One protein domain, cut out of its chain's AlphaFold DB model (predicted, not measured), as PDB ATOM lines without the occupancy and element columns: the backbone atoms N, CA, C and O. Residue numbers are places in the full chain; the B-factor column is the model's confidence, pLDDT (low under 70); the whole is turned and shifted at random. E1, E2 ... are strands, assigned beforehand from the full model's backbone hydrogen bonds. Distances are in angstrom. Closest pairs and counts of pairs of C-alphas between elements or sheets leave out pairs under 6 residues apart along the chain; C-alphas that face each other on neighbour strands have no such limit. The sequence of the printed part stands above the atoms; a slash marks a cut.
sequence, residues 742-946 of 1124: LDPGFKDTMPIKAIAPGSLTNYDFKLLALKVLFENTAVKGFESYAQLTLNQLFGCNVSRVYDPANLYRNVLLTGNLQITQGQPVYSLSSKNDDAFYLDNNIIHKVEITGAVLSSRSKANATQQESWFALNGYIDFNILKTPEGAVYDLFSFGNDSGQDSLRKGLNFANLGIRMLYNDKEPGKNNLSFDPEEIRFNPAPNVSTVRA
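What this domain is: This is residues 742 to 946 of the 1124 residues of an uncharacterized protein of Chitinophaga jiangningensis (UniProt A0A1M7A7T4). One long, strongly twisted sheet of ten strands is curled into a loose, nearly closed barrel, in which E1, E2, E4, E5, E7, E8, E9 and E10 follow one another round the ring and the start of E1 comes back to E10. The short strands E3 and E6 branch off beside E7 at one end, while the tip of the E1 and E2 hairpin and the long link from E8 to E9 make the two ends of the longest axis. The printed part has 205 residues with no named helix and ten named strands, E1 to E10 in chain order; the sheet is branched and its neighbour pairs are antiparallel. The class is all strand, though under half of the residues, 100 of 205, are in named elements. The whole is compact, with a radius of gyration of the C-alphas of 19.0 A, and elongated, spanning 71 by 37 by 36 A.

How they stand to each other: In the branched sheet, E7, residues 843 to 855, has three neighbours: E5, residues 823 to 830, and E6, residues 834 to 838, lie on one side of it, and E8, residues 864 to 876, on the other side. The pairing is staggered: E7 pairs with E6 over residues 845 to 848 and with E5 over residues 852 to 853. N 836 and O 846 are 2.8 A apart between E6 and E7, and N 830 and O 851 are 2.9 A apart between E5 and E7, both within hydrogen-bond range. E7 bends by 66 degrees at residue 849 and E8 by 61 degrees at residue 872; across this hairpin N 852 and O 869 are 3.0 A apart. E8 and E9, residues 905 to 916, form a hairpin with N 868 and O 912 at 2.9 A. E9 and E10, residues 924 to 929, form another, with N 913 and O 927 at 2.8 A. E6, E7, E8, E9 and E10 make a meander, each strand the antiparallel neighbour of the one before. E4, residues 810 to 820, lies on one side of E5 and E7 on the other side; E4 and E5 form a hairpin, with N 816 and O 827 2.8 A apart. E2, residues 778 to 790, is on the other side of E4, with N 786 and O 813 at 3.0 A. E2 bends by 61 degrees at residue 781 and forms a hairpin with the edge strand E1, residues 763 to 775, where N 771 and O 783 are 2.8 A apart. The closest C-alphas of E1 and the edge strand E10 are those of Tyr 763 and Leu 926, 5.9 A apart. The third edge strand, E3, residues 796 to 801, is the antiparallel neighbour of E6, with N 799 and O 837 at 2.8 A. E3 and E10 are apart, as are E2 and E8.

Where its parts are: E1, residues 763 to 775, begins with C-alpha 763 at (-1.589, -25.192, -1.076) and is 37.1 A long from first to last C-alpha. E2, residues 778 to 790, measures 35.8 A, and E3 covers residues 796 to 801. E4, residues 810 to 820, measures 30.2 A; E5 covers residues 823 to 830 and E6 residues 834 to 838. E7, residues 843 to 855, measures 30.2 A, E8, residues 864 to 876, 35.0 A, and E9, residues 905 to 916, 31.9 A. E10, residues 924 to 929, ends with C-alpha 929 at (-4.339, -14.298, -4.289).

The domain as a whole: The two C-alphas farthest apart, those of Asn 776 and Glu 883, are 73.3 A apart. The printed part has no cut. The link from E8 to E9, residues 877 to 904, is long. Residues 742 to 762 and 930 to 946 also hold no named element, but residues 934 to 935 pair with residues 907 to 908 of E9. The mean pLDDT of the printed part is 91.0; residues 858 to 860 are under 70.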
ATOM      1  N   LEU A 742     -11.114 -42.973  -9.421       95.25
ATOM      2  CA  LEU A 742     -10.933 -43.024  -7.981       95.25
ATOM      3  C   LEU A 742      -9.446 -42.836  -7.677       95.25
ATOM      4  O   LEU A 742      -8.608 -43.535  -8.243       95.25
ATOM      5  N   ASP A 743      -9.106 -41.902  -6.791       95.31
ATOM      6  CA  ASP A 743      -7.722 -41.767  -6.344       95.31
ATOM      7  C   ASP A 743      -7.268 -43.031  -5.586       95.31
ATOM      8  O   ASP A 743      -8.008 -43.496  -4.715       95.31
ATOM      9  N   PRO A 744      -6.047 -43.556  -5.816       92.19
ATOM     10  CA  PRO A 744      -5.577 -44.778  -5.155       92.19
ATOM     11  C   PRO A 744      -5.577 -44.726  -3.619       92.19
ATOM     12  O   PRO A 744      -5.682 -45.760  -2.958       92.19
ATOM     13  N   GLY A 745      -5.437 -43.535  -3.025       91.62
ATOM     14  CA  GLY A 745      -5.479 -43.344  -1.574       91.62
ATOM     15  C   GLY A 745      -6.885 -43.124  -1.014       91.62
ATOM     16  O   GLY A 745      -7.053 -43.089   0.209       91.62
ATOM     17  N   PHE A 746      -7.890 -42.945  -1.871       94.25
ATOM     18  CA  PHE A 746      -9.244 -42.583  -1.483       94.25
ATOM     19  C   PHE A 746     -10.149 -43.809  -1.332       94.25
ATOM     20  O   PHE A 746     -10.122 -44.748  -2.124       94.25
ATOM     21  N   LYS A 747     -10.986 -43.787  -0.292       91.69
ATOM     22  CA  LYS A 747     -12.036 -44.781  -0.069       91.69
ATOM     23  C   LYS A 747     -13.387 -44.105  -0.183       91.69
ATOM     24  O   LYS A 747     -13.734 -43.255   0.636       91.69
ATOM     25  N   ASP A 748     -14.148 -44.532  -1.174       90.06
ATOM     26  CA  ASP A 748     -15.482 -44.027  -1.462       90.06
ATOM     27  C   ASP A 748     -16.527 -44.650  -0.528       90.06
ATOM     28  O   ASP A 748     -17.338 -45.495  -0.895       90.06
ATOM     29  N   THR A 749     -16.436 -44.282   0.748       88.38
ATOM     30  CA  THR A 749     -17.312 -44.773   1.814       88.38
ATOM     31  C   THR A 749     -17.888 -43.601   2.582       88.38
ATOM     32  O   THR A 749     -17.151 -42.695   2.972       88.38
ATOM     33  N   MET A 750     -19.192 -43.633   2.848       85.56
ATOM     34  CA  MET A 750     -19.852 -42.590   3.629       85.56
ATOM     35  C   MET A 750     -19.533 -42.714   5.134       85.56
ATOM     36  O   MET A 750     -19.528 -43.825   5.665       85.56
ATOM     37  N   PRO A 751     -19.322 -41.593   5.850       87.38
ATOM     38  CA  PRO A 751     -19.166 -40.243   5.311       87.38
ATOM     39  C   PRO A 751     -17.816 -40.081   4.597       87.38
ATOM     40  O   PRO A 751     -16.793 -40.545   5.097       87.38
ATOM     41  N   ILE A 752     -17.816 -39.373   3.462       89.12
ATOM     42  CA  ILE A 752     -16.597 -39.061   2.699       89.12
ATOM     43  C   ILE A 752     -15.580 -38.329   3.578       89.12
ATOM     44  O   ILE A 752     -15.925 -37.344   4.235       89.12
ATOM     45  N   LYS A 753     -14.325 -38.790   3.550       88.00
ATOM     46  CA  LYS A 753     -13.197 -38.209   4.291       88.00
ATOM     47  C   LYS A 753     -12.104 -37.753   3.335       88.00
ATOM     48  O   LYS A 753     -11.836 -38.416   2.335       88.00
ATOM     49  N   ALA A 754     -11.460 -36.643   3.675       88.62
ATOM     50  CA  ALA A 754     -10.280 -36.178   2.964       88.62
ATOM     51  C   ALA A 754      -9.077 -37.102   3.230       88.62
ATOM     52  O   ALA A 754      -9.012 -37.786   4.255       88.62
ATOM     53  N   ILE A 755      -8.111 -37.093   2.317       92.19
ATOM     54  CA  ILE A 755      -6.875 -37.883   2.402       92.19
ATOM     55  C   ILE A 755      -5.653 -36.968   2.475       92.19
ATOM     56  O   ILE A 755      -5.764 -35.747   2.328       92.19
ATOM     57  N   ALA A 756      -4.479 -37.554   2.709       90.88
ATOM     58  CA  ALA A 756      -3.233 -36.800   2.728       90.88
ATOM     59  C   ALA A 756      -3.015 -36.066   1.384       90.88
ATOM     60  O   ALA A 756      -3.301 -36.644   0.328       90.88
ATOM     61  N   PRO A 757      -2.531 -34.810   1.408       88.25
ATOM     62  CA  PRO A 757      -2.190 -34.082   0.191       88.25
ATOM     63  C   PRO A 757      -1.026 -34.767  -0.538       88.25
ATOM     64  O   PRO A 757      -0.217 -35.466   0.075       88.25
ATOM     65  N   GLY A 758      -0.936 -34.566  -1.853       79.50
ATOM     66  CA  GLY A 758       0.169 -35.083  -2.663       79.50
ATOM     67  C   GLY A 758       1.478 -34.328  -2.416       79.50
ATOM     68  O   GLY A 758       2.562 -34.874  -2.620       79.50
ATOM     69  N   SER A 759       1.376 -33.085  -1.937       75.75
ATOM     70  CA  SER A 759       2.501 -32.211  -1.615       75.75
ATOM     71  C   SER A 759       2.350 -31.592  -0.221       75.75
ATOM     72  O   SER A 759       1.255 -31.245   0.210       75.75
ATOM     73  N   LEU A 760       3.470 -31.387   0.484       76.31
ATOM     74  CA  LEU A 760       3.518 -30.660   1.765       76.31
ATOM     75  C   LEU A 760       3.624 -29.131   1.578       76.31
ATOM     76  O   LEU A 760       4.058 -28.416   2.480       76.31
ATOM     77  N   THR A 761       3.276 -28.626   0.393       87.75
ATOM     78  CA  THR A 761       3.260 -27.194   0.070       87.75
ATOM     79  C   THR A 761       2.167 -26.440   0.825       87.75
ATOM     80  O   THR A 761       1.296 -27.017   1.479       87.75
ATOM     81  N   ASN A 762       2.197 -25.108   0.725       93.38
ATOM     82  CA  ASN A 762       1.213 -24.245   1.383       93.38
ATOM     83  C   ASN A 762      -0.217 -24.476   0.863       93.38
ATOM     84  O   ASN A 762      -1.178 -24.292   1.610       93.38
ATOM     85  N   TYR A 763      -0.335 -24.900  -0.394       95.31
ATOM     86  CA  TYR A 763      -1.589 -25.192  -1.076       95.31
ATOM     87  C   TYR A 763      -1.413 -26.456  -1.919       95.31
ATOM     88  O   TYR A 763      -0.322 -26.691  -2.447       95.31
ATOM     89  N   ASP A 764      -2.472 -27.250  -2.035       94.50
ATOM     90  CA  ASP A 764      -2.535 -28.435  -2.896       94.50
ATOM     91  C   ASP A 764      -3.990 -28.686  -3.315       94.50
ATOM     92  O   ASP A 764      -4.914 -28.362  -2.566       94.50
ATOM     93  N   PHE A 765      -4.206 -29.264  -4.492       95.00
ATOM     94  CA  PHE A 765      -5.527 -29.638  -4.985       95.00
ATOM     95  C   PHE A 765      -5.504 -31.060  -5.527       95.00
ATOM     96  O   PHE A 765      -4.651 -31.413  -6.338       95.00
ATOM     97  N   LYS A 766      -6.482 -31.862  -5.101       94.31
ATOM     98  CA  LYS A 766      -6.560 -33.273  -5.465       94.31
ATOM     99  C   LYS A 766      -7.991 -33.695  -5.772       94.31
ATOM    100  O   LYS A 766      -8.903 -33.440  -4.986       94.31
ATOM    101  N   LEU A 767      -8.176 -34.357  -6.909       95.94
ATOM    102  CA  LEU A 767      -9.414 -35.030  -7.278       95.94
ATOM    103  C   LEU A 767      -9.439 -36.386  -6.569       95.94
ATOM    104  O   LEU A 767      -8.491 -37.156  -6.675       95.94
ATOM    105  N   LEU A 768     -10.506 -36.665  -5.826       95.88
ATOM    106  CA  LEU A 768     -10.668 -37.904  -5.060       95.88
ATOM    107  C   LEU A 768     -11.505 -38.924  -5.827       95.88
ATOM    108  O   LEU A 768     -11.162 -40.102  -5.866       95.88
ATOM    109  N   ALA A 769     -12.591 -38.463  -6.446       96.31
ATOM    110  CA  ALA A 769     -13.435 -39.283  -7.298       96.31
ATOM    111  C   ALA A 769     -14.116 -38.451  -8.388       96.31
ATOM    112  O   ALA A 769     -14.471 -37.284  -8.180       96.31
ATOM    113  N   LEU A 770     -14.357 -39.081  -9.533       96.81
ATOM    114  CA  LEU A 770     -15.209 -38.564 -10.598       96.81
ATOM    115  C   LEU A 770     -16.039 -39.713 -11.168       96.81
ATOM    116  O   LEU A 770     -15.486 -40.696 -11.654       96.81
ATOM    117  N   LYS A 771     -17.360 -39.557 -11.135       96.81
ATOM    118  CA  LYS A 771     -18.329 -40.499 -11.688       96.81
ATOM    119  C   LYS A 771     -19.274 -39.754 -12.617       96.81
ATOM    120  O   LYS A 771     -20.026 -38.884 -12.172       96.81
ATOM    121  N   VAL A 772     -19.259 -40.100 -13.899       97.25
ATOM    122  CA  VAL A 772     -20.164 -39.524 -14.903       97.25
ATOM    123  C   VAL A 772     -20.860 -40.660 -15.629       97.25
ATOM    124  O   VAL A 772     -20.226 -41.384 -16.392       97.25
ATOM    125  N   LEU A 773     -22.152 -40.830 -15.364       97.38
ATOM    126  CA  LEU A 773     -22.986 -41.842 -16.000       97.38
ATOM    127  C   LEU A 773     -23.652 -41.245 -17.237       97.38
ATOM    128  O   LEU A 773     -24.364 -40.241 -17.133       97.38
ATOM    129  N   PHE A 774     -23.459 -41.887 -18.382       96.56
ATOM    130  CA  PHE A 774     -24.134 -41.565 -19.630       96.56
ATOM    131  C   PHE A 774     -25.229 -42.586 -19.922       96.56
ATOM    132  O   PHE A 774     -24.976 -43.792 -19.927       96.56
ATOM    133  N   GLU A 775     -26.424 -42.099 -20.246       94.75
ATOM    134  CA  GLU A 775     -27.531 -42.912 -20.746       94.75
ATOM    135  C   GLU A 775     -28.277 -42.148 -21.834       94.75
ATOM    136  O   GLU A 775     -28.557 -40.957 -21.682       94.75
ATOM    137  N   ASN A 776     -28.620 -42.830 -22.929       92.69
ATOM    138  CA  ASN A 776     -29.312 -42.234 -24.072       92.69
ATOM    139  C   ASN A 776     -28.631 -40.958 -24.591       92.69
ATOM    140  O   ASN A 776     -29.299 -39.977 -24.918       92.69
ATOM    141  N   THR A 777     -27.294 -40.972 -24.654       93.44
ATOM    142  CA  THR A 777     -26.486 -39.855 -25.182       93.44
ATOM    143  C   THR A 777     -26.653 -38.564 -24.375       93.44
ATOM    144  O   THR A 777     -26.495 -37.455 -24.882       93.44
ATOM    145  N   ALA A 778     -26.934 -38.700 -23.081       92.62
ATOM    146  CA  ALA A 778     -26.997 -37.599 -22.134       92.62
ATOM    147  C   ALA A 778     -26.337 -37.983 -20.805       92.62
ATOM    148  O   ALA A 778     -26.219 -39.159 -20.460       92.62
ATOM    149  N   VAL A 779     -25.914 -36.976 -20.040       93.38
ATOM    150  CA  VAL A 779     -25.389 -37.166 -18.682       93.38
ATOM    151  C   VAL A 779     -26.569 -37.425 -17.750       93.38
ATOM    152  O   VAL A 779     -27.405 -36.545 -17.539       93.38
ATOM    153  N   LYS A 780     -26.644 -38.641 -17.211       93.69
ATOM    154  CA  LYS A 780     -27.712 -39.089 -16.314       93.69
ATOM    155  C   LYS A 780     -27.355 -38.905 -14.845       93.69
ATOM    156  O   LYS A 780     -28.217 -38.544 -14.048       93.69
ATOM    157  N   GLY A 781     -26.097 -39.162 -14.502       93.38
ATOM    158  CA  GLY A 781     -25.584 -39.079 -13.142       93.38
ATOM    159  C   GLY A 781     -24.226 -38.399 -13.123       93.38
ATOM    160  O   GLY A 781     -23.385 -38.653 -13.983       93.38
ATOM    161  N   PHE A 782     -24.009 -37.542 -12.132       95.06
ATOM    162  CA  PHE A 782     -22.744 -36.856 -11.917       95.06
ATOM    163  C   PHE A 782     -22.448 -36.815 -10.424       95.06
ATOM    164  O   PHE A 782     -23.240 -36.284  -9.651       95.06
ATOM    165  N   GLU A 783     -21.308 -37.367 -10.037       95.50
ATOM    166  CA  GLU A 783     -20.778 -37.256  -8.686       95.50
ATOM    167  C   GLU A 783     -19.278 -36.991  -8.773       95.50
ATOM    168  O   GLU A 783     -18.563 -37.605  -9.565       95.50
ATOM    169  N   SER A 784     -18.782 -36.063  -7.965       95.75
ATOM    170  CA  SER A 784     -17.349 -35.826  -7.858       95.75
ATOM    171  C   SER A 784     -16.988 -35.382  -6.451       95.75
ATOM    172  O   SER A 784     -17.732 -34.630  -5.819       95.75
ATOM    173  N   TYR A 785     -15.832 -35.834  -5.982       96.38
ATOM    174  CA  TYR A 785     -15.231 -35.399  -4.731       96.38
ATOM    175  C   TYR A 785     -13.823 -34.903  -5.024       96.38
ATOM    176  O   TYR A 785     -13.062 -35.563  -5.728       96.38
ATOM    177  N   ALA A 786     -13.465 -33.751  -4.473       95.88
ATOM    178  CA  ALA A 786     -12.113 -33.213  -4.533       95.88
ATOM    179  C   ALA A 786     -11.767 -32.544  -3.204       95.88
ATOM    180  O   ALA A 786     -12.638 -32.322  -2.368       95.88
ATOM    181  N   GLN A 787     -10.504 -32.204  -2.996       94.50
ATOM    182  CA  GLN A 787     -10.062 -31.484  -1.809       94.50
ATOM    183  C   GLN A 787      -9.103 -30.355  -2.173       94.50
ATOM    184  O   GLN A 787      -8.275 -30.499  -3.074       94.50
ATOM    185  N   LEU A 788      -9.212 -29.247  -1.442       95.75
ATOM    186  CA  LEU A 788      -8.283 -28.122  -1.485       95.75
ATOM    187  C   LEU A 788      -7.568 -28.018  -0.136       95.75
ATOM    188  O   LEU A 788      -8.210 -27.811   0.889       95.75
ATOM    189  N   THR A 789      -6.249 -28.135  -0.140       95.44
ATOM    190  CA  THR A 789      -5.407 -28.051   1.059       95.44
ATOM    191  C   THR A 789      -5.033 -26.599   1.324       95.44
ATOM    192  O   THR A 789      -4.527 -25.926   0.425       95.44
ATOM    193  N   LEU A 790      -5.240 -26.122   2.554       95.94
ATOM    194  CA  LEU A 790      -4.916 -24.757   2.980       95.94
ATOM    195  C   LEU A 790      -3.995 -24.799   4.208       95.94
ATOM    196  O   LEU A 790      -4.446 -24.812   5.351       95.94
ATOM    197  N   ASN A 791      -2.680 -24.812   3.983       95.25
ATOM    198  CA  ASN A 791      -1.687 -24.786   5.063       95.25
ATOM    199  C   ASN A 791      -1.303 -23.363   5.496       95.25
ATOM    200  O   ASN A 791      -0.709 -23.192   6.563       95.25
ATOM    201  N   GLN A 792      -1.638 -22.346   4.699       94.38
ATOM    202  CA  GLN A 792      -1.328 -20.944   4.974       94.38
ATOM    203  C   GLN A 792      -2.475 -20.034   4.504       94.38
ATOM    204  O   GLN A 792      -3.057 -20.284   3.458       94.38
ATOM    205  N   LEU A 793      -2.811 -18.974   5.242       95.38
ATOM    206  CA  LEU A 793      -3.783 -17.944   4.835       95.38
ATOM    207  C   LEU A 793      -3.288 -16.572   5.298       95.38
ATOM    208  O   LEU A 793      -2.827 -16.439   6.429       95.38
ATOM    209  N   PHE A 794      -3.349 -15.551   4.433       93.56
ATOM    210  CA  PHE A 794      -2.747 -14.230   4.702       93.56
ATOM    211  C   PHE A 794      -1.292 -14.345   5.205       93.56
ATOM    212  O   PHE A 794      -0.894 -13.704   6.177       93.56
ATOM    213  N   GLY A 795      -0.521 -15.257   4.601       90.25
ATOM    214  CA  GLY A 795       0.852 -15.588   4.995       90.25
ATOM    215  C   GLY A 795       0.996 -16.319   6.343       90.25
ATOM    216  O   GLY A 795       2.079 -16.810   6.654       90.25
ATOM    217  N   CYS A 796      -0.062 -16.442   7.143       93.06
ATOM    218  CA  CYS A 796      -0.026 -17.097   8.447       93.06
ATOM    219  C   CYS A 796      -0.196 -18.610   8.286       93.06
ATOM    220  O   CYS A 796      -1.089 -19.055   7.567       93.06
ATOM    221  N   ASN A 797       0.615 -19.405   8.983       94.00
ATOM    222  CA  ASN A 797       0.469 -20.861   8.969       94.00
ATOM    223  C   ASN A 797      -0.810 -21.285   9.697       94.00
ATOM    224  O   ASN A 797      -1.122 -20.764  10.768       94.00
ATOM    225  N   VAL A 798      -1.506 -22.281   9.154       95.00
ATOM    226  CA  VAL A 798      -2.632 -22.929   9.827       95.00
ATOM    227  C   VAL A 798      -2.090 -23.896  10.877       95.00
ATOM    228  O   VAL A 798      -1.343 -24.825  10.567       95.00
ATOM    229  N   SER A 799      -2.475 -23.685  12.132       92.31
ATOM    230  CA  SER A 799      -2.090 -24.533  13.263       92.31
ATOM    231  C   SER A 799      -2.997 -25.762  13.382       92.31
ATOM    232  O   SER A 799      -2.503 -26.884  13.496       92.31
ATOM    233  N   ARG A 800      -4.316 -25.556  13.296       92.62
ATOM    234  CA  ARG A 800      -5.361 -26.587  13.375       92.62
ATOM    235  C   ARG A 800      -6.617 -26.161  12.611       92.62
ATOM    236  O   ARG A 800      -6.797 -24.976  12.328       92.62
ATOM    237  N   VAL A 801      -7.500 -27.118  12.341       92.94
ATOM    238  CA  VAL A 801      -8.867 -26.871  11.849       92.94
ATOM    239  C   VAL A 801      -9.867 -27.103  12.982       92.94
ATOM    240  O   VAL A 801      -9.556 -27.798  13.951       92.94
ATOM    241  N   TYR A 802     -11.040 -26.478  12.892       90.00
ATOM    242  CA  TYR A 802     -12.136 -26.643  13.848       90.00
ATOM    243  C   TYR A 802     -12.566 -28.103  14.011       90.00
ATOM    244  O   TYR A 802     -12.697 -28.566  15.142       90.00
ATOM    245  N   ASP A 803     -12.739 -28.831  12.904       88.06
ATOM    246  CA  ASP A 803     -12.978 -30.272  12.940       88.06
ATOM    247  C   ASP A 803     -11.662 -31.020  13.234       88.06
ATOM    248  O   ASP A 803     -10.766 -31.037  12.381       88.06
ATOM    249  N   PRO A 804     -11.518 -31.673  14.404       84.44
ATOM    250  CA  PRO A 804     -10.311 -32.422  14.738       84.44
ATOM    251  C   PRO A 804     -10.091 -33.647  13.835       84.44
ATOM    252  O   PRO A 804      -8.974 -34.159  13.785       84.44
ATOM    253  N   ALA A 805     -11.117 -34.126  13.119       85.25
ATOM    254  CA  ALA A 805     -10.969 -35.204  12.143       85.25
ATOM    255  C   ALA A 805     -10.293 -34.735  10.839       85.25
ATOM    256  O   ALA A 805      -9.750 -35.560  10.098       85.25
ATOM    257  N   ASN A 806     -10.271 -33.426  10.566       87.31
ATOM    258  CA  ASN A 806      -9.618 -32.830   9.401       87.31
ATOM    259  C   ASN A 806      -8.111 -32.623   9.648       87.31
ATOM    260  O   ASN A 806      -7.609 -31.503   9.762       87.31
ATOM    261  N   LEU A 807      -7.372 -33.734   9.724       85.50
ATOM    262  CA  LEU A 807      -5.932 -33.751  10.029       85.50
ATOM    263  C   LEU A 807      -5.071 -33.000   8.999       85.50
ATOM    264  O   LEU A 807      -3.972 -32.549   9.319       85.50
ATOM    265  N   TYR A 808      -5.561 -32.884   7.766       89.50
ATOM    266  CA  TYR A 808      -4.793 -32.400   6.618       89.50
ATOM    267  C   TYR A 808      -5.107 -30.958   6.222       89.50
ATOM    268  O   TYR A 808      -4.487 -30.449   5.297       89.50
ATOM    269  N   ARG A 809      -6.016 -30.284   6.939       92.25
ATOM    270  CA  ARG A 809      -6.422 -28.896   6.656       92.25
ATOM    271  C   ARG A 809      -7.017 -28.744   5.256       92.25
ATOM    272  O   ARG A 809      -6.675 -27.831   4.504       92.25
ATOM    273  N   ASN A 810      -7.917 -29.660   4.921       92.81
ATOM    274  CA  ASN A 810      -8.541 -29.744   3.611       92.81
ATOM    275  C   ASN A 810      -9.951 -29.170   3.632       92.81
ATOM    276  O   ASN A 810     -10.755 -29.570   4.466       92.81
ATOM    277  N   VAL A 811     -10.289 -28.334   2.661       94.62
ATOM    278  CA  VAL A 811     -11.683 -28.049   2.315       94.62
ATOM    279  C   VAL A 811     -12.155 -29.155   1.376       94.62
ATOM    280  O   VAL A 811     -11.635 -29.295   0.266       94.62
ATOM    281  N   LEU A 812     -13.125 -29.956   1.816       94.38
ATOM    282  CA  LEU A 812     -13.723 -30.995   0.976       94.38
ATOM    283  C   LEU A 812     -14.721 -30.365  -0.003       94.38
ATOM    284  O   LEU A 812     -15.661 -29.683   0.406       94.38
ATOM    285  N   LEU A 813     -14.533 -30.631  -1.291       95.62
ATOM    286  CA  LEU A 813     -15.359 -30.151  -2.391       95.62
ATOM    287  C   LEU A 813     -16.217 -31.289  -2.956       95.62
ATOM    288  O   LEU A 813     -15.749 -32.416  -3.127       95.62
ATOM    289  N   THR A 814     -17.459 -30.969  -3.293       95.50
ATOM    290  CA  THR A 814     -18.434 -31.856  -3.934       95.50
ATOM    291  C   THR A 814     -18.862 -31.290  -5.276       95.50
ATOM    292  O   THR A 814     -19.132 -30.091  -5.397       95.50
ATOM    293  N   GLY A 815     -18.937 -32.159  -6.275       93.31
ATOM    294  CA  GLY A 815     -19.438 -31.843  -7.601       93.31
ATOM    295  C   GLY A 815     -20.960 -31.733  -7.626       93.31
ATOM    296  O   GLY A 815     -21.653 -32.599  -7.102       93.31
ATOM    297  N   ASN A 816     -21.472 -30.704  -8.293       90.25
ATOM    298  CA  ASN A 816     -22.889 -30.521  -8.588       90.25
ATOM    299  C   ASN A 816     -23.093 -30.337 -10.096       90.25
ATOM    300  O   ASN A 816     -22.321 -29.624 -10.744       90.25
ATOM    301  N   LEU A 817     -24.155 -30.941 -10.633       90.31
ATOM    302  CA  LEU A 817     -24.614 -30.769 -12.011       90.31
ATOM    303  C   LEU A 817     -25.941 -30.002 -12.017       90.31
ATOM    304  O   LEU A 817     -26.910 -30.422 -11.388       90.31
ATOM    305  N   GLN A 818     -25.997 -28.901 -12.763       87.50
ATOM    306  CA  GLN A 818     -27.220 -28.145 -13.024       87.50
ATOM    307  C   GLN A 818     -27.470 -28.072 -14.526       87.50
ATOM    308  O   GLN A 818     -26.600 -27.655 -15.282       87.50
ATOM    309  N   ILE A 819     -28.668 -28.438 -14.975       80.75
ATOM    310  CA  ILE A 819     -29.041 -28.309 -16.385       80.75
ATOM    311  C   ILE A 819     -29.690 -26.939 -16.580       80.75
ATOM    312  O   ILE A 819     -30.803 -26.702 -16.114       80.75
ATOM    313  N   THR A 820     -29.003 -26.036 -17.278       79.38
ATOM    314  CA  THR A 820     -29.505 -24.688 -17.584       79.38
ATOM    315  C   THR A 820     -29.750 -24.581 -19.080       79.38
ATOM    316  O   THR A 820     -28.832 -24.776 -19.867       79.38
ATOM    317  N   GLN A 821     -30.989 -24.293 -19.494       77.75
ATOM    318  CA  GLN A 821     -31.367 -24.192 -20.917       77.75
ATOM    319  C   GLN A 821     -30.964 -25.427 -21.756       77.75
ATOM    320  O   GLN A 821     -30.592 -25.313 -22.920       77.75
ATOM    321  N   GLY A 822     -31.019 -26.618 -21.152       71.38
ATOM    322  CA  GLY A 822     -30.635 -27.875 -21.802       71.38
ATOM    323  C   GLY A 822     -29.129 -28.157 -21.846       71.38
ATOM    324  O   GLY A 822     -28.751 -29.212 -22.340       71.38
ATOM    325  N   GLN A 823     -28.279 -27.273 -21.310       75.50
ATOM    326  CA  GLN A 823     -26.829 -27.473 -21.237       75.50
ATOM    327  C   GLN A 823     -26.382 -27.852 -19.815       75.50
ATOM    328  O   GLN A 823     -26.823 -27.216 -18.848       75.50
ATOM    329  N   PRO A 824     -25.528 -28.879 -19.653       80.69
ATOM    330  CA  PRO A 824     -25.019 -29.283 -18.350       80.69
ATOM    331  C   PRO A 824     -23.966 -28.291 -17.835       80.69
ATOM    332  O   PRO A 824     -22.930 -28.070 -18.454       80.69
ATOM    333  N   VAL A 825     -24.204 -27.712 -16.660       85.50
ATOM    334  CA  VAL A 825     -23.249 -26.864 -15.943       85.50
ATOM    335  C   VAL A 825     -22.744 -27.618 -14.717       85.50
ATOM    336  O   VAL A 825     -23.507 -27.920 -13.801       85.50
ATOM    337  N   TYR A 826     -21.449 -27.910 -14.703       89.44
ATOM    338  CA  TYR A 826     -20.746 -28.560 -13.607       89.44
ATOM    339  C   TYR A 826     -20.102 -27.511 -12.707       89.44
ATOM    340  O   TYR A 826     -19.581 -26.499 -13.182       89.44
ATOM    341  N   SER A 827     -20.111 -27.768 -11.405       90.31
ATOM    342  CA  SER A 827     -19.421 -26.947 -10.411       90.31
ATOM    343  C   SER A 827     -18.863 -27.833  -9.307       90.31
ATOM    344  O   SER A 827     -19.465 -28.853  -8.981       90.31
ATOM    345  N   LEU A 828     -17.725 -27.452  -8.727       93.25
ATOM    346  CA  LEU A 828     -17.257 -28.020  -7.466       93.25
ATOM    347  C   LEU A 828     -17.372 -26.959  -6.386       93.25
ATOM    348  O   LEU A 828     -16.829 -25.863  -6.541       93.25
ATOM    349  N   SER A 829     -18.049 -27.304  -5.294       93.81
ATOM    350  CA  SER A 829     -18.222 -26.417  -4.150       93.81
ATOM    351  C   SER A 829     -17.966 -27.119  -2.822       93.81
ATOM    352  O   SER A 829     -18.126 -28.331  -2.731       93.81
ATOM    353  N   SER A 830     -17.585 -26.374  -1.786       93.06
ATOM    354  CA  SER A 830     -17.372 -26.927  -0.442       93.06
ATOM    355  C   SER A 830     -18.612 -27.646   0.090       93.06
ATOM    356  O   SER A 830     -19.732 -27.157  -0.054       93.06
ATOM    357  N   LYS A 831     -18.397 -28.799   0.729       86.31
ATOM    358  CA  LYS A 831     -19.458 -29.604   1.350       86.31
ATOM    359  C   LYS A 831     -19.909 -29.041   2.696       86.31
ATOM    360  O   LYS A 831     -21.096 -29.060   3.003       86.31
ATOM    361  N   ASN A 832     -18.943 -28.586   3.489       86.56
ATOM    362  CA  ASN A 832     -19.119 -28.137   4.864       86.56
ATOM    363  C   ASN A 832     -18.445 -26.775   5.061       86.56
ATOM    364  O   ASN A 832     -17.606 -26.370   4.253       86.56
ATOM    365  N   ASP A 833     -18.796 -26.113   6.161       90.81
ATOM    366  CA  ASP A 833     -18.032 -24.984   6.679       90.81
ATOM    367  C   ASP A 833     -16.776 -25.514   7.396       90.81
ATOM    368  O   ASP A 833     -16.872 -26.433   8.214       90.81
ATOM    369  N   ASP A 834     -15.616 -24.915   7.135       91.81
ATOM    370  CA  ASP A 834     -14.343 -25.253   7.784       91.81
ATOM    371  C   ASP A 834     -13.717 -23.991   8.396       91.81
ATOM    372  O   ASP A 834     -13.648 -22.953   7.741       91.81
ATOM    373  N   ALA A 835     -13.212 -24.059   9.634       95.19
ATOM    374  CA  ALA A 835     -12.500 -22.938  10.258       95.19
ATOM    375  C   ALA A 835     -11.024 -23.260  10.504       95.19
ATOM    376  O   ALA A 835     -10.693 -24.237  11.174       95.19
ATOM    377  N   PHE A 836     -10.143 -22.410   9.985       96.94
ATOM    378  CA  PHE A 836      -8.693 -22.565   9.985       96.94
ATOM    379  C   PHE A 836      -8.078 -21.622  11.018       96.94
ATOM    380  O   PHE A 836      -8.107 -20.403  10.848       96.94
ATOM    381  N   TYR A 837      -7.515 -22.177  12.090       96.12
ATOM    382  CA  TYR A 837      -6.884 -21.404  13.161       96.12
ATOM    383  C   TYR A 837      -5.452 -21.067  12.785       96.12
ATOM    384  O   TYR A 837      -4.656 -21.960  12.477       96.12
ATOM    385  N   LEU A 838      -5.104 -19.787  12.840       95.88
ATOM    386  CA  LEU A 838      -3.809 -19.304  12.378       95.88
ATOM    387  C   LEU A 838      -2.832 -19.186  13.548       95.88
ATOM    388  O   LEU A 838      -3.193 -18.784  14.649       95.88
ATOM    389  N   ASP A 839      -1.572 -19.532  13.307       94.00
ATOM    390  CA  ASP A 839      -0.466 -19.292  14.239       94.00
ATOM    391  C   ASP A 839      -0.047 -17.812  14.170       94.00
ATOM    392  O   ASP A 839       0.992 -17.457  13.605       94.00
ATOM    393  N   ASN A 840      -0.932 -16.937  14.659       94.19
ATOM    394  CA  ASN A 840      -0.793 -15.487  14.614       94.19
ATOM    395  C   ASN A 840      -1.527 -14.834  15.805       94.19
ATOM    396  O   ASN A 840      -2.617 -15.251  16.189       94.19
ATOM    397  N   ASN A 841      -0.941 -13.794  16.405       93.12
ATOM    398  CA  ASN A 841      -1.551 -13.089  17.546       93.12
ATOM    399  C   ASN A 841      -2.501 -11.938  17.140       93.12
ATOM    400  O   ASN A 841      -3.060 -11.288  18.019       93.12
ATOM    401  N   ILE A 842      -2.716 -11.695  15.840       94.56
ATOM    402  CA  ILE A 842      -3.629 -10.674  15.291       94.56
ATOM    403  C   ILE A 842      -4.850 -11.323  14.635       94.56
ATOM    404  O   ILE A 842      -5.969 -10.933  14.950       94.56
ATOM    405  N   ILE A 843      -4.672 -12.322  13.765       95.31
ATOM    406  CA  ILE A 843      -5.784 -13.110  13.208       95.31
ATOM    407  C   ILE A 843      -5.916 -14.406  14.000       95.31
ATOM    408  O   ILE A 843      -4.968 -15.181  14.073       95.31
ATOM    409  N   HIS A 844      -7.098 -14.647  14.561       94.38
ATOM    410  CA  HIS A 844      -7.399 -15.855  15.320       94.38
ATOM    411  C   HIS A 844      -7.706 -17.033  14.388       94.38
ATOM    412  O   HIS A 844      -7.019 -18.057  14.407       94.38
ATOM    413  N   LYS A 845      -8.723 -16.874  13.536       96.19
ATOM    414  CA  LYS A 845      -9.136 -17.895  12.572       96.19
ATOM    415  C   LYS A 845      -9.726 -17.284  11.310       96.19
ATOM    416  O   LYS A 845     -10.241 -16.166  11.318       96.19
ATOM    417  N   VAL A 846      -9.671 -18.057  10.235       97.56
ATOM    418  CA  VAL A 846     -10.398 -17.792   8.996       97.56
ATOM    419  C   VAL A 846     -11.378 -18.930   8.784       97.56
ATOM    420  O   VAL A 846     -10.985 -20.087   8.666       97.56
ATOM    421  N   GLU A 847     -12.656 -18.601   8.757       97.06
ATOM    422  CA  GLU A 847     -13.719 -19.539   8.437       97.06
ATOM    423  C   GLU A 847     -14.031 -19.476   6.950       97.06
ATOM    424  O   GLU A 847     -14.196 -18.389   6.400       97.06
ATOM    425  N   ILE A 848     -14.112 -20.641   6.318       97.06
ATOM    426  CA  ILE A 848     -14.535 -20.844   4.940       97.06
ATOM    427  C   ILE A 848     -15.933 -21.449   4.992       97.06
ATOM    428  O   ILE A 848     -16.097 -22.621   5.317       97.06
ATOM    429  N   THR A 849     -16.943 -20.647   4.669       95.69
ATOM    430  CA  THR A 849     -18.348 -21.089   4.586       95.69
ATOM    431  C   THR A 849     -18.770 -21.429   3.158       95.69
ATOM    432  O   THR A 849     -19.935 -21.689   2.870       95.69
ATOM    433  N   GLY A 850     -17.841 -21.295   2.215       95.25
ATOM    434  CA  GLY A 850     -18.072 -21.527   0.802       95.25
ATOM    435  C   GLY A 850     -16.757 -21.493   0.045       95.25
ATOM    436  O   GLY A 850     -16.039 -20.502   0.110       95.25
ATOM    437  N   ALA A 851     -16.459 -22.542  -0.706       96.31
ATOM    438  CA  ALA A 851     -15.422 -22.543  -1.731       96.31
ATOM    439  C   ALA A 851     -16.063 -22.954  -3.053       96.31
ATOM    440  O   ALA A 851     -16.859 -23.887  -3.052       96.31
ATOM    441  N   VAL A 852     -15.737 -22.286  -4.159       94.88
ATOM    442  CA  VAL A 852     -16.197 -22.673  -5.504       94.88
ATOM    443  C   VAL A 852     -15.020 -22.670  -6.470       94.88
ATOM    444  O   VAL A 852     -14.305 -21.673  -6.564       94.88
ATOM    445  N   LEU A 853     -14.836 -23.770  -7.200       94.31
ATOM    446  CA  LEU A 853     -13.879 -23.864  -8.303       94.31
ATOM    447  C   LEU A 853     -14.506 -23.317  -9.592       94.31
ATOM    448  O   LEU A 853     -15.616 -23.693  -9.963       94.31
ATOM    449  N   SER A 854     -13.766 -22.464 -10.294       91.00
ATOM    450  CA  SER A 854     -14.144 -21.915 -11.599       91.00
ATOM    451  C   SER A 854     -12.953 -21.893 -12.555       91.00
ATOM    452  O   SER A 854     -11.831 -21.617 -12.139       91.00
ATOM    453  N   SER A 855     -13.194 -22.156 -13.839       87.50
ATOM    454  CA  SER A 855     -12.185 -22.004 -14.893       87.50
ATOM    455  C   SER A 855     -12.166 -20.558 -15.401       87.50
ATOM    456  O   SER A 855     -13.220 -19.995 -15.700       87.50
ATOM    457  N   ARG A 856     -10.979 -19.940 -15.472       86.31
ATOM    458  CA  ARG A 856     -10.773 -18.532 -15.879       86.31
ATOM    459  C   ARG A 856      -9.905 -18.374 -17.127       86.31
ATOM    460  O   ARG A 856      -9.634 -17.250 -17.554       86.31
ATOM    461  N   SER A 857      -9.462 -19.475 -17.720       78.94
ATOM    462  CA  SER A 857      -8.586 -19.452 -18.883       78.94
ATOM    463  C   SER A 857      -9.142 -18.659 -20.064       78.94
ATOM    464  O   SER A 857     -10.318 -18.755 -20.423       78.94
ATOM    465  N   LYS A 858      -8.251 -17.943 -20.758       69.06
ATOM    466  CA  LYS A 858      -8.529 -17.420 -22.101       69.06
ATOM    467  C   LYS A 858      -8.506 -18.567 -23.114       69.06
ATOM    468  O   LYS A 858      -7.752 -19.523 -22.956       69.06
ATOM    469  N   ALA A 859      -9.289 -18.448 -24.186       61.16
ATOM    470  CA  ALA A 859      -9.247 -19.414 -25.282       61.16
ATOM    471  C   ALA A 859      -7.807 -19.561 -25.822       61.16
ATOM    472  O   ALA A 859      -7.142 -18.558 -26.078       61.16
ATOM    473  N   ASN A 860      -7.350 -20.806 -26.002       65.56
ATOM    474  CA  ASN A 860      -6.027 -21.173 -26.534       65.56
ATOM    475  C   ASN A 860      -4.811 -20.774 -25.670       65.56
ATOM    476  O   ASN A 860      -3.703 -20.662 -26.195       65.56
ATOM    477  N   ALA A 861      -4.980 -20.559 -24.361       73.38
ATOM    478  CA  ALA A 861      -3.838 -20.377 -23.466       73.38
ATOM    479  C   ALA A 861      -3.000 -21.669 -23.377       73.38
ATOM    480  O   ALA A 861      -3.552 -22.763 -23.290       73.38
ATOM    481  N   THR A 862      -1.669 -21.551 -23.392       76.00
ATOM    482  CA  THR A 862      -0.739 -22.682 -23.188       76.00
ATOM    483  C   THR A 862      -0.676 -23.147 -21.734       76.00
ATOM    484  O   THR A 862      -0.287 -24.279 -21.467       76.00
ATOM    485  N   GLN A 863      -1.057 -22.274 -20.803       85.44
ATOM    486  CA  GLN A 863      -1.217 -22.558 -19.386       85.44
ATOM    487  C   GLN A 863      -2.643 -22.168 -19.007       85.44
ATOM    488  O   GLN A 863      -3.041 -21.017 -19.208       85.44
ATOM    489  N   GLN A 864      -3.412 -23.128 -18.506       89.44
ATOM    490  CA  GLN A 864      -4.762 -22.881 -18.029       89.44
ATOM    491  C   GLN A 864      -4.750 -22.298 -16.623       89.44
ATOM    492  O   GLN A 864      -3.813 -22.494 -15.843       89.44
ATOM    493  N   GLU A 865      -5.830 -21.597 -16.305       92.38
ATOM    494  CA  GLU A 865      -6.063 -20.971 -15.022       92.38
ATOM    495  C   GLU A 865      -7.423 -21.384 -14.466       92.38
ATOM    496  O   GLU A 865      -8.469 -21.217 -15.097       92.38
ATOM    497  N   SER A 866      -7.397 -21.879 -13.236       93.75
ATOM    498  CA  SER A 866      -8.565 -22.107 -12.400       93.75
ATOM    499  C   SER A 866      -8.473 -21.264 -11.130       93.75
ATOM    500  O   SER A 866      -7.389 -20.932 -10.654       93.75
ATOM    501  N   TRP A 867      -9.626 -20.920 -10.573       94.88
ATOM    502  CA  TRP A 867      -9.754 -20.070  -9.400       94.88
ATOM    503  C   TRP A 867     -10.694 -20.695  -8.385       94.88
ATOM    504  O   TRP A 867     -11.856 -20.976  -8.701       94.88
ATOM    505  N   PHE A 868     -10.195 -20.860  -7.164       96.69
ATOM    506  CA  PHE A 868     -11.012 -21.174  -6.002       96.69
ATOM    507  C   PHE A 868     -11.434 -19.866  -5.337       96.69
ATOM    508  O   PHE A 868     -10.618 -19.186  -4.716       96.69
ATOM    509  N   ALA A 869     -12.713 -19.524  -5.471       96.62
ATOM    510  CA  ALA A 869     -13.316 -18.394  -4.781       96.62
ATOM    511  C   ALA A 869     -13.761 -18.836  -3.385       96.62
ATOM    512  O   ALA A 869     -14.723 -19.595  -3.251       96.62
ATOM    513  N   LEU A 870     -13.055 -18.370  -2.358       97.94
ATOM    514  CA  LEU A 870     -13.362 -18.638  -0.959       97.94
ATOM    515  C   LEU A 870     -14.216 -17.507  -0.371       97.94
ATOM    516  O   LEU A 870     -13.939 -16.323  -0.572       97.94
ATOM    517  N   ASN A 871     -15.227 -17.878   0.403       97.62
ATOM    518  CA  ASN A 871     -16.132 -16.989   1.120       97.62
ATOM    519  C   ASN A 871     -16.158 -17.384   2.597       97.62
ATOM    520  O   ASN A 871     -16.093 -18.573   2.915       97.62
ATOM    521  N   GLY A 872     -16.321 -16.411   3.490       97.25
ATOM    522  CA  GLY A 872     -16.504 -16.695   4.910       97.25
ATOM    523  C   GLY A 872     -16.164 -15.522   5.817       97.25
ATOM    524  O   GLY A 872     -16.609 -14.404   5.552       97.25
ATOM    525  N   TYR A 873     -15.436 -15.772   6.907       97.75
ATOM    526  CA  TYR A 873     -15.214 -14.797   7.983       97.75
ATOM    527  C   TYR A 873     -13.758 -14.747   8.448       97.75
ATOM    528  O   TYR A 873     -13.138 -15.787   8.660       97.75
ATOM    529  N   ILE A 874     -13.221 -13.541   8.651       97.62
ATOM    530  CA  ILE A 874     -11.929 -13.324   9.319       97.62
ATOM    531  C   ILE A 874     -12.195 -12.900  10.764       97.62
ATOM    532  O   ILE A 874     -12.757 -11.829  11.002       97.62
ATOM    533  N   ASP A 875     -11.792 -13.727  11.724       96.94
ATOM    534  CA  ASP A 875     -11.889 -13.447  13.158       96.94
ATOM    535  C   ASP A 875     -10.557 -12.867  13.655       96.94
ATOM    536  O   ASP A 875      -9.532 -13.556  13.651       96.94
ATOM    537  N   PHE A 876     -10.544 -11.593  14.056       96.06
ATOM    538  CA  PHE A 876      -9.344 -10.933  14.577       96.06
ATOM    539  C   PHE A 876      -9.285 -11.028  16.099       96.06
ATOM    540  O   PHE A 876     -10.279 -10.797  16.776       96.06
ATOM    541  N   ASN A 877      -8.110 -11.272  16.670       93.50
ATOM    542  CA  ASN A 877      -7.899 -11.203  18.113       93.50
ATOM    543  C   ASN A 877      -8.123  -9.781  18.652       93.50
ATOM    544  O   ASN A 877      -7.804  -8.784  18.001       93.50
ATOM    545  N   ILE A 878      -8.616  -9.690  19.889       91.31
ATOM    546  CA  ILE A 878      -8.627  -8.435  20.649       91.31
ATOM    547  C   ILE A 878      -7.206  -8.188  21.159       91.31
ATOM    548  O   ILE A 878      -6.697  -8.960  21.977       91.31
ATOM    549  N   LEU A 879      -6.562  -7.121  20.682       90.44
ATOM    550  CA  LEU A 879      -5.205  -6.782  21.111       90.44
ATOM    551  C   LEU A 879      -5.220  -6.185  22.525       90.44
ATOM    552  O   LEU A 879      -6.229  -5.626  22.967       90.44
ATOM    553  N   LYS A 880      -4.099  -6.301  23.243       86.88
ATOM    554  CA  LYS A 880      -3.942  -5.760  24.600       86.88
ATOM    555  C   LYS A 880      -2.691  -4.891  24.711       86.88
ATOM    556  O   LYS A 880      -1.696  -5.156  24.039       86.88
ATOM    557  N   THR A 881      -2.733  -3.862  25.555       84.25
ATOM    558  CA  THR A 881      -1.530  -3.099  25.930       84.25
ATOM    559  C   THR A 881      -0.611  -3.957  26.817       84.25
ATOM    560  O   THR A 881      -1.072  -4.973  27.348       84.25
ATOM    561  N   PRO A 882       0.668  -3.581  27.016       80.56
ATOM    562  CA  PRO A 882       1.565  -4.286  27.940       80.56
ATOM    563  C   PRO A 882       1.010  -4.415  29.369       80.56
ATOM    564  O   PRO A 882       1.299  -5.383  30.064       80.56
ATOM    565  N   GLU A 883       0.166  -3.476  29.794       81.94
ATOM    566  CA  GLU A 883      -0.518  -3.462  31.094       81.94
ATOM    567  C   GLU A 883      -1.802  -4.316  31.106       81.94
ATOM    568  O   GLU A 883      -2.509  -4.371  32.110       81.94
ATOM    569  N   GLY A 884      -2.130  -4.976  29.991       79.31
ATOM    570  CA  GLY A 884      -3.277  -5.872  29.847       79.31
ATOM    571  C   GLY A 884      -4.596  -5.194  29.460       79.31
ATOM    572  O   GLY A 884      -5.610  -5.885  29.349       79.31
ATOM    573  N   ALA A 885      -4.607  -3.877  29.222       83.31
ATOM    574  CA  ALA A 885      -5.817  -3.151  28.835       83.31
ATOM    575  C   ALA A 885      -6.254  -3.496  27.401       83.31
ATOM    576  O   ALA A 885      -5.422  -3.658  26.511       83.31
ATOM    577  N   VAL A 886      -7.565  -3.592  27.164       85.88
ATOM    578  CA  VAL A 886      -8.143  -3.923  25.849       85.88
ATOM    579  C   VAL A 886      -7.915  -2.796  24.839       85.88
ATOM    580  O   VAL A 886      -8.299  -1.654  25.082       85.88
ATOM    581  N   TYR A 887      -7.361  -3.136  23.676       88.38
ATOM    582  CA  TYR A 887      -7.106  -2.225  22.561       88.38
ATOM    583  C   TYR A 887      -7.588  -2.858  21.243       88.38
ATOM    584  O   TYR A 887      -6.815  -3.413  20.462       88.38
ATOM    585  N   ASP A 888      -8.904  -2.830  21.005       89.50
ATOM    586  CA  ASP A 888      -9.545  -3.529  19.882       89.50
ATOM    587  C   ASP A 888      -9.408  -2.777  18.548       89.50
ATOM    588  O   ASP A 888     -10.316  -2.100  18.057       89.50
ATOM    589  N   LEU A 889      -8.215  -2.887  17.970       91.81
ATOM    590  CA  LEU A 889      -7.839  -2.160  16.768       91.81
ATOM    591  C   LEU A 889      -8.565  -2.662  15.512       91.81
ATOM    592  O   LEU A 889      -9.065  -1.861  14.728       91.81
ATOM    593  N   PHE A 890      -8.644  -3.982  15.327       94.00
ATOM    594  CA  PHE A 890      -9.230  -4.592  14.130       94.00
ATOM    595  C   PHE A 890     -10.751  -4.767  14.220       94.00
ATOM    596  O   PHE A 890     -11.378  -4.918  13.182       94.00
ATOM    597  N   SER A 891     -11.364  -4.660  15.406       92.88
ATOM    598  CA  SER A 891     -12.816  -4.495  15.631       92.88
ATOM    599  C   SER A 891     -13.761  -5.630  15.208       92.88
ATOM    600  O   SER A 891     -14.920  -5.612  15.617       92.88
ATOM    601  N   PHE A 892     -13.330  -6.601  14.400       95.38
ATOM    602  CA  PHE A 892     -14.189  -7.674  13.886       95.38
ATOM    603  C   PHE A 892     -13.832  -9.032  14.503       95.38
ATOM    604  O   PHE A 892     -12.668  -9.429  14.458       95.38
ATOM    605  N   GLY A 893     -14.816  -9.777  15.019       94.31
ATOM    606  CA  GLY A 893     -14.574 -11.125  15.551       94.31
ATOM    607  C   GLY A 893     -15.403 -11.521  16.768       94.31
ATOM    608  O   GLY A 893     -16.360 -10.843  17.135       94.31
ATOM    609  N   ASN A 894     -15.012 -12.632  17.393       93.62
ATOM    610  CA  ASN A 894     -15.576 -13.141  18.649       93.62
ATOM    611  C   ASN A 894     -15.245 -12.228  19.842       93.62
ATOM    612  O   ASN A 894     -14.187 -11.602  19.864       93.62
ATOM    613  N   ASP A 895     -16.098 -12.167  20.865       89.81
ATOM    614  CA  ASP A 895     -15.728 -11.507  22.122       89.81
ATOM    615  C   ASP A 895     -14.632 -12.289  22.865       89.81
ATOM    616  O   ASP A 895     -14.363 -13.459  22.582       89.81
ATOM    617  N   SER A 896     -13.973 -11.641  23.830       84.25
ATOM    618  CA  SER A 896     -12.878 -12.268  24.578       84.25
ATOM    619  C   SER A 896     -13.328 -13.580  25.237       84.25
ATOM    620  O   SER A 896     -14.315 -13.607  25.968       84.25
ATOM    621  N   GLY A 897     -12.596 -14.666  24.978       83.75
ATOM    622  CA  GLY A 897     -12.892 -15.997  25.519       83.75
ATOM    623  C   GLY A 897     -13.976 -16.783  24.768       83.75
ATOM    624  O   GLY A 897     -14.256 -17.914  25.155       83.75
ATOM    625  N   GLN A 898     -14.567 -16.228  23.705       91.81
ATOM    626  CA  GLN A 898     -15.511 -16.935  22.838       91.81
ATOM    627  C   GLN A 898     -14.827 -17.467  21.575       91.81
ATOM    628  O   GLN A 898     -13.869 -16.882  21.076       91.81
ATOM    629  N   ASP A 899     -15.355 -18.565  21.031       91.44
ATOM    630  CA  ASP A 899     -14.857 -19.183  19.796       91.44
ATOM    631  C   ASP A 899     -16.011 -19.725  18.934       91.44
ATOM    632  O   ASP A 899     -16.030 -20.879  18.509       91.44
ATOM    633  N   SER A 900     -17.026 -18.894  18.696       92.81
ATOM    634  CA  SER A 900     -18.172 -19.273  17.861       92.81
ATOM    635  C   SER A 900     -17.825 -19.184  16.372       92.81
ATOM    636  O   SER A 900     -16.987 -18.371  15.964       92.81
ATOM    637  N   LEU A 901     -18.458 -20.026  15.551       93.44
ATOM    638  CA  LEU A 901     -18.429 -19.917  14.087       93.44
ATOM    639  C   LEU A 901     -19.319 -18.760  13.606       93.44
ATOM    640  O   LEU A 901     -20.177 -18.265  14.342       93.44
ATOM    641  N   ARG A 902     -19.113 -18.332  12.361       93.38
ATOM    642  CA  ARG A 902     -19.774 -17.221  11.666       93.38
ATOM    643  C   ARG A 902     -19.661 -15.893  12.417       93.38
ATOM    644  O   ARG A 902     -20.598 -15.095  12.453       93.38
ATOM    645  N   LYS A 903     -18.498 -15.662  13.032       94.19
ATOM    646  CA  LYS A 903     -18.127 -14.428  13.741       94.19
ATOM    647  C   LYS A 903     -16.848 -13.857  13.138       94.19
ATOM    648  O   LYS A 903     -15.860 -14.568  13.005       94.19
ATOM    649  N   GLY A 904     -16.871 -12.577  12.773       95.62
ATOM    650  CA  GLY A 904     -15.738 -11.906  12.132       95.62
ATOM    651  C   GLY A 904     -16.139 -10.948  11.023       95.62
ATOM    652  O   GLY A 904     -17.317 -10.630  10.842       95.62
ATOM    653  N   LEU A 905     -15.135 -10.494  10.279       97.19
ATOM    654  CA  LEU A 905     -15.302  -9.701   9.072       97.19
ATOM    655  C   LEU A 905     -15.682 -10.626   7.916       97.19
ATOM    656  O   LEU A 905     -14.876 -11.459   7.500       97.19
ATOM    657  N   ASN A 906     -16.899 -10.481   7.401       97.75
ATOM    658  CA  ASN A 906     -17.362 -11.268   6.270       97.75
ATOM    659  C   ASN A 906     -16.618 -10.876   4.993       97.75
ATOM    660  O   ASN A 906     -16.518  -9.689   4.660       97.75
ATOM    661  N   PHE A 907     -16.155 -11.887   4.265       97.25
ATOM    662  CA  PHE A 907     -15.515 -11.729   2.973       97.25
ATOM    663  C   PHE A 907     -16.111 -12.656   1.915       97.25
ATOM    664  O   PHE A 907     -16.665 -13.717   2.213       97.25
ATOM    665  N   ALA A 908     -15.929 -12.256   0.662       97.06
ATOM    666  CA  ALA A 908     -16.227 -13.049  -0.514       97.06
ATOM    667  C   ALA A 908     -15.076 -12.980  -1.523       97.06
ATOM    668  O   ALA A 908     -14.380 -11.965  -1.608       97.06
ATOM    669  N   ASN A 909     -14.929 -14.042  -2.316       95.94
ATOM    670  CA  ASN A 909     -13.969 -14.159  -3.413       95.94
ATOM    671  C   ASN A 909     -12.494 -13.968  -2.997       95.94
ATOM    672  O   ASN A 909     -11.709 -13.366  -3.727       95.94
ATOM    673  N   LEU A 910     -12.106 -14.488  -1.829       97.06
ATOM    674  CA  LEU A 910     -10.693 -14.662  -1.493       97.06
ATOM    675  C   LEU A 910     -10.116 -15.796  -2.349       97.06
ATOM    676  O   LEU A 910     -10.666 -16.894  -2.358       97.06
ATOM    677  N   GLY A 911      -9.037 -15.536  -3.079       96.50
ATOM    678  CA  GLY A 911      -8.566 -16.428  -4.128       96.50
ATOM    679  C   GLY A 911      -7.506 -17.428  -3.713       96.50
ATOM    680  O   GLY A 911      -6.498 -17.067  -3.105       96.50
ATOM    681  N   ILE A 912      -7.669 -18.666  -4.180       96.94
ATOM    682  CA  ILE A 912      -6.533 -19.529  -4.510       96.94
ATOM    683  C   ILE A 912      -6.501 -19.681  -6.028       96.94
ATOM    684  O   ILE A 912      -7.414 -20.250  -6.634       96.94
ATOM    685  N   ARG A 913      -5.449 -19.158  -6.648       96.19
ATOM    686  CA  ARG A 913      -5.210 -19.241  -8.087       96.19
ATOM    687  C   ARG A 913      -4.456 -20.528  -8.394       96.19
ATOM    688  O   ARG A 913      -3.453 -20.804  -7.746       96.19
ATOM    689  N   MET A 914      -4.917 -21.295  -9.375       95.12
ATOM    690  CA  MET A 914      -4.298 -22.542  -9.820       95.12
ATOM    691  C   MET A 914      -3.927 -22.450 -11.297       95.12
ATOM    692  O   MET A 914      -4.798 -22.313 -12.153       95.12
ATOM    693  N   LEU A 915      -2.635 -22.569 -11.591       93.75
ATOM    694  CA  LEU A 915      -2.110 -22.663 -12.949       93.75
ATOM    695  C   LEU A 915      -1.730 -24.107 -13.275       93.75
ATOM    696  O   LEU A 915      -1.076 -24.763 -12.467       93.75
ATOM    697  N   TYR A 916      -2.114 -24.601 -14.449       91.69
ATOM    698  CA  TYR A 916      -1.864 -25.987 -14.863       91.69
ATOM    699  C   TYR A 916      -1.821 -26.124 -16.390       91.69
ATOM    700  O   TYR A 916      -2.104 -25.174 -17.122       91.69
ATOM    701  N   ASN A 917      -1.428 -27.300 -16.876       88.81
ATOM    702  CA  ASN A 917      -1.477 -27.663 -18.289       88.81
ATOM    703  C   ASN A 917      -2.374 -28.894 -18.447       88.81
ATOM    704  O   ASN A 917      -2.129 -29.919 -17.822       88.81
ATOM    705  N   ASP A 918      -3.377 -28.805 -19.314       80.69
ATOM    706  CA  ASP A 918      -4.360 -29.874 -19.566       80.69
ATOM    707  C   ASP A 918      -3.708 -31.162 -20.074       80.69
ATOM    708  O   ASP A 918      -4.247 -32.252 -19.918       80.69
ATOM    709  N   LYS A 919      -2.522 -31.034 -20.680       82.50
ATOM    710  CA  LYS A 919      -1.731 -32.153 -21.199       82.50
ATOM    711  C   LYS A 919      -0.830 -32.805 -20.151       82.50
ATOM    712  O   LYS A 919      -0.207 -33.819 -20.450       82.50
ATOM    713  N   GLU A 920      -0.753 -32.248 -18.944       85.62
ATOM    714  CA  GLU A 920       0.037 -32.774 -17.828       85.62
ATOM    715  C   GLU A 920      -0.857 -32.964 -16.588       85.62
ATOM    716  O   GLU A 920      -0.768 -32.188 -15.632       85.62
ATOM    717  N   PRO A 921      -1.740 -33.986 -16.576       87.06
ATOM    718  CA  PRO A 921      -2.637 -34.225 -15.448       87.06
ATOM    719  C   PRO A 921      -1.871 -34.371 -14.124       87.06
ATOM    720  O   PRO A 921      -0.770 -34.928 -14.080       87.06
ATOM    721  N   GLY A 922      -2.443 -33.831 -13.048       86.19
ATOM    722  CA  GLY A 922      -1.823 -33.817 -11.718       86.19
ATOM    723  C   GLY A 922      -0.691 -32.802 -11.525       86.19
ATOM    724  O   GLY A 922      -0.166 -32.680 -10.418       86.19
ATOM    725  N   LYS A 923      -0.281 -32.065 -12.571       87.69
ATOM    726  CA  LYS A 923       0.700 -30.976 -12.458       87.69
ATOM    727  C   LYS A 923      -0.008 -29.635 -12.346       87.69
ATOM    728  O   LYS A 923      -0.658 -29.168 -13.277       87.69
ATOM    729  N   ASN A 924       0.158 -28.997 -11.195       90.81
ATOM    730  CA  ASN A 924      -0.458 -27.716 -10.890       90.81
ATOM    731  C   ASN A 924       0.496 -26.820 -10.087       90.81
ATOM    732  O   ASN A 924       1.489 -27.275  -9.518       90.81
ATOM    733  N   ASN A 925       0.203 -25.524 -10.077       92.81
ATOM    734  CA  ASN A 925       0.850 -24.539  -9.226       92.81
ATOM    735  C   ASN A 925      -0.234 -23.662  -8.601       92.81
ATOM    736  O   ASN A 925      -0.888 -22.891  -9.310       92.81
ATOM    737  N   LEU A 926      -0.436 -23.813  -7.292       95.38
ATOM    738  CA  LEU A 926      -1.395 -23.020  -6.533       95.38
ATOM    739  C   LEU A 926      -0.713 -21.875  -5.784       95.38
ATOM    740  O   LEU A 926       0.297 -22.062  -5.102       95.38
ATOM    741  N   SER A 927      -1.327 -20.698  -5.840       94.94
ATOM    742  CA  SER A 927      -0.900 -19.504  -5.117       94.94
ATOM    743  C   SER A 927      -2.084 -18.797  -4.468       94.94
ATOM    744  O   SER A 927      -3.157 -18.695  -5.060       94.94
ATOM    745  N   PHE A 928      -1.877 -18.252  -3.273       95.19
ATOM    746  CA  PHE A 928      -2.855 -17.393  -2.611       95.19
ATOM    747  C   PHE A 928      -2.896 -16.011  -3.256       95.19
ATOM    748  O   PHE A 928      -1.858 -15.360  -3.382       95.19
ATOM    749  N   ASP A 929      -4.094 -15.570  -3.622       94.94
ATOM    750  CA  ASP A 929      -4.339 -14.298  -4.289       94.94
ATOM    751  C   ASP A 929      -5.527 -13.575  -3.632       94.94
ATOM    752  O   ASP A 929      -6.690 -13.929  -3.843       94.94
ATOM    753  N   PRO A 930      -5.261 -12.563  -2.794       94.31
ATOM    754  CA  PRO A 930      -6.311 -11.828  -2.117       94.31
ATOM    755  C   PRO A 930      -6.754 -10.566  -2.875       94.31
ATOM    756  O   PRO A 930      -7.529  -9.800  -2.311       94.31
ATOM    757  N   GLU A 931      -6.272 -10.292  -4.095       92.19
ATOM    758  CA  GLU A 931      -6.532  -9.012  -4.781       92.19
ATOM    759  C   GLU A 931      -8.018  -8.787  -5.097       92.19
ATOM    760  O   GLU A 931      -8.497  -7.652  -5.089       92.19
ATOM    761  N   GLU A 932      -8.773  -9.866  -5.325       93.81
ATOM    762  CA  GLU A 932     -10.205  -9.799  -5.631       93.81
ATOM    763  C   GLU A 932     -11.128  -9.983  -4.416       93.81
ATOM    764  O   GLU A 932     -12.351 -10.100  -4.587       93.81
ATOM    765  N   ILE A 933     -10.570 -10.004  -3.198       96.12
ATOM    766  CA  ILE A 933     -11.360 -10.133  -1.974       96.12
ATOM    767  C   ILE A 933     -12.299  -8.935  -1.815       96.12
ATOM    768  O   ILE A 933     -11.927  -7.773  -1.999       96.12
ATOM    769  N   ARG A 934     -13.541  -9.214  -1.433       95.88
ATOM    770  CA  ARG A 934     -14.551  -8.198  -1.130       95.88
ATOM    771  C   ARG A 934     -15.039  -8.385   0.288       95.88
ATOM    772  O   ARG A 934     -15.284  -9.510   0.703       95.88
ATOM    773  N   PHE A 935     -15.232  -7.285   1.003       96.25
ATOM    774  CA  PHE A 935     -15.746  -7.315   2.366       96.25
ATOM    775  C   PHE A 935     -17.191  -6.831   2.428       96.25
ATOM    776  O   PHE A 935     -17.576  -5.912   1.704       96.25
ATOM    777  N   ASN A 936     -17.978  -7.420   3.329       94.00
ATOM    778  CA  ASN A 936     -19.330  -6.962   3.633       94.00
ATOM    779  C   ASN A 936     -19.452  -6.600   5.122       94.00
ATOM    780  O   ASN A 936     -19.821  -7.452   5.936       94.00
ATOM    781  N   PRO A 937     -19.171  -5.341   5.503       89.31
ATOM    782  CA  PRO A 937     -19.187  -4.913   6.899       89.31
ATOM    783  C   PRO A 937     -20.603  -4.650   7.447       89.31
ATOM    784  O   PRO A 937     -20.728  -4.091   8.534       89.31
ATOM    785  N   ALA A 938     -21.676  -4.995   6.719       88.25
ATOM    786  CA  ALA A 938     -23.043  -4.748   7.177       88.25
ATOM    787  C   ALA A 938     -23.299  -5.406   8.555       88.25
ATOM    788  O   ALA A 938     -22.903  -6.560   8.737       88.25
ATOM    789  N   PRO A 939     -24.005  -4.742   9.498       78.19
ATOM    790  CA  PRO A 939     -24.154  -5.220  10.883       78.19
ATOM    791  C   PRO A 939     -24.809  -6.601  11.036       78.19
ATOM    792  O   PRO A 939     -24.587  -7.283  12.029       78.19
ATOM    793  N   ASN A 940     -25.611  -7.023  10.052       82.62
ATOM    794  CA  ASN A 940     -26.275  -8.333  10.041       82.62
ATOM    795  C   ASN A 940     -25.444  -9.428   9.349       82.62
ATOM    796  O   ASN A 940     -25.899 -10.563   9.242       82.62
ATOM    797  N   VAL A 941     -24.266  -9.081   8.824       91.19
ATOM    798  CA  VAL A 941     -23.393  -9.986   8.069       91.19
ATOM    799  C   VAL A 941     -22.041 -10.106   8.759       91.19
ATOM    800  O   VAL A 941     -21.646 -11.217   9.077       91.19
ATOM    801  N   SER A 942     -21.350  -8.998   9.042       94.31
ATOM    802  CA  SER A 942     -20.108  -8.994   9.830       94.31
ATOM    803  C   SER A 942     -20.382  -8.802  11.320       94.31
ATOM    804  O   SER A 942     -21.305  -8.091  11.704       94.31
ATOM    805  N   THR A 943     -19.541  -9.385  12.176       94.75
ATOM    806  CA  THR A 943     -19.608  -9.182  13.634       94.75
ATOM    807  C   THR A 943     -18.622  -8.100  14.055       94.75
ATOM    808  O   THR A 943     -17.430  -8.374  14.193       94.75
ATOM    809  N   VAL A 944     -19.117  -6.877  14.254       91.56
ATOM    810  CA  VAL A 944     -18.314  -5.748  14.746       91.56
ATOM    811  C   VAL A 944     -18.494  -5.597  16.252       91.56
ATOM    812  O   VAL A 944     -19.622  -5.496  16.732       91.56
ATOM    813  N   ARG A 945     -17.394  -5.541  17.000       88.94
ATOM    814  CA  ARG A 945     -17.413  -5.331  18.450       88.94
ATOM    815  C   ARG A 945     -17.745  -3.874  18.778       88.94
ATOM    816  O   ARG A 945     -17.289  -2.944  18.108       88.94
ATOM    817  N   ALA A 946     -18.540  -3.654  19.823       79.44
ATOM    818  CA  ALA A 946     -19.048  -2.325  20.181       79.44
ATOM    819  C   ALA A 946     -17.936  -1.324  20.556       79.44
ATOM    820  O   ALA A 946     -18.032  -0.143  20.235       79.44
TER     821      ALA A 946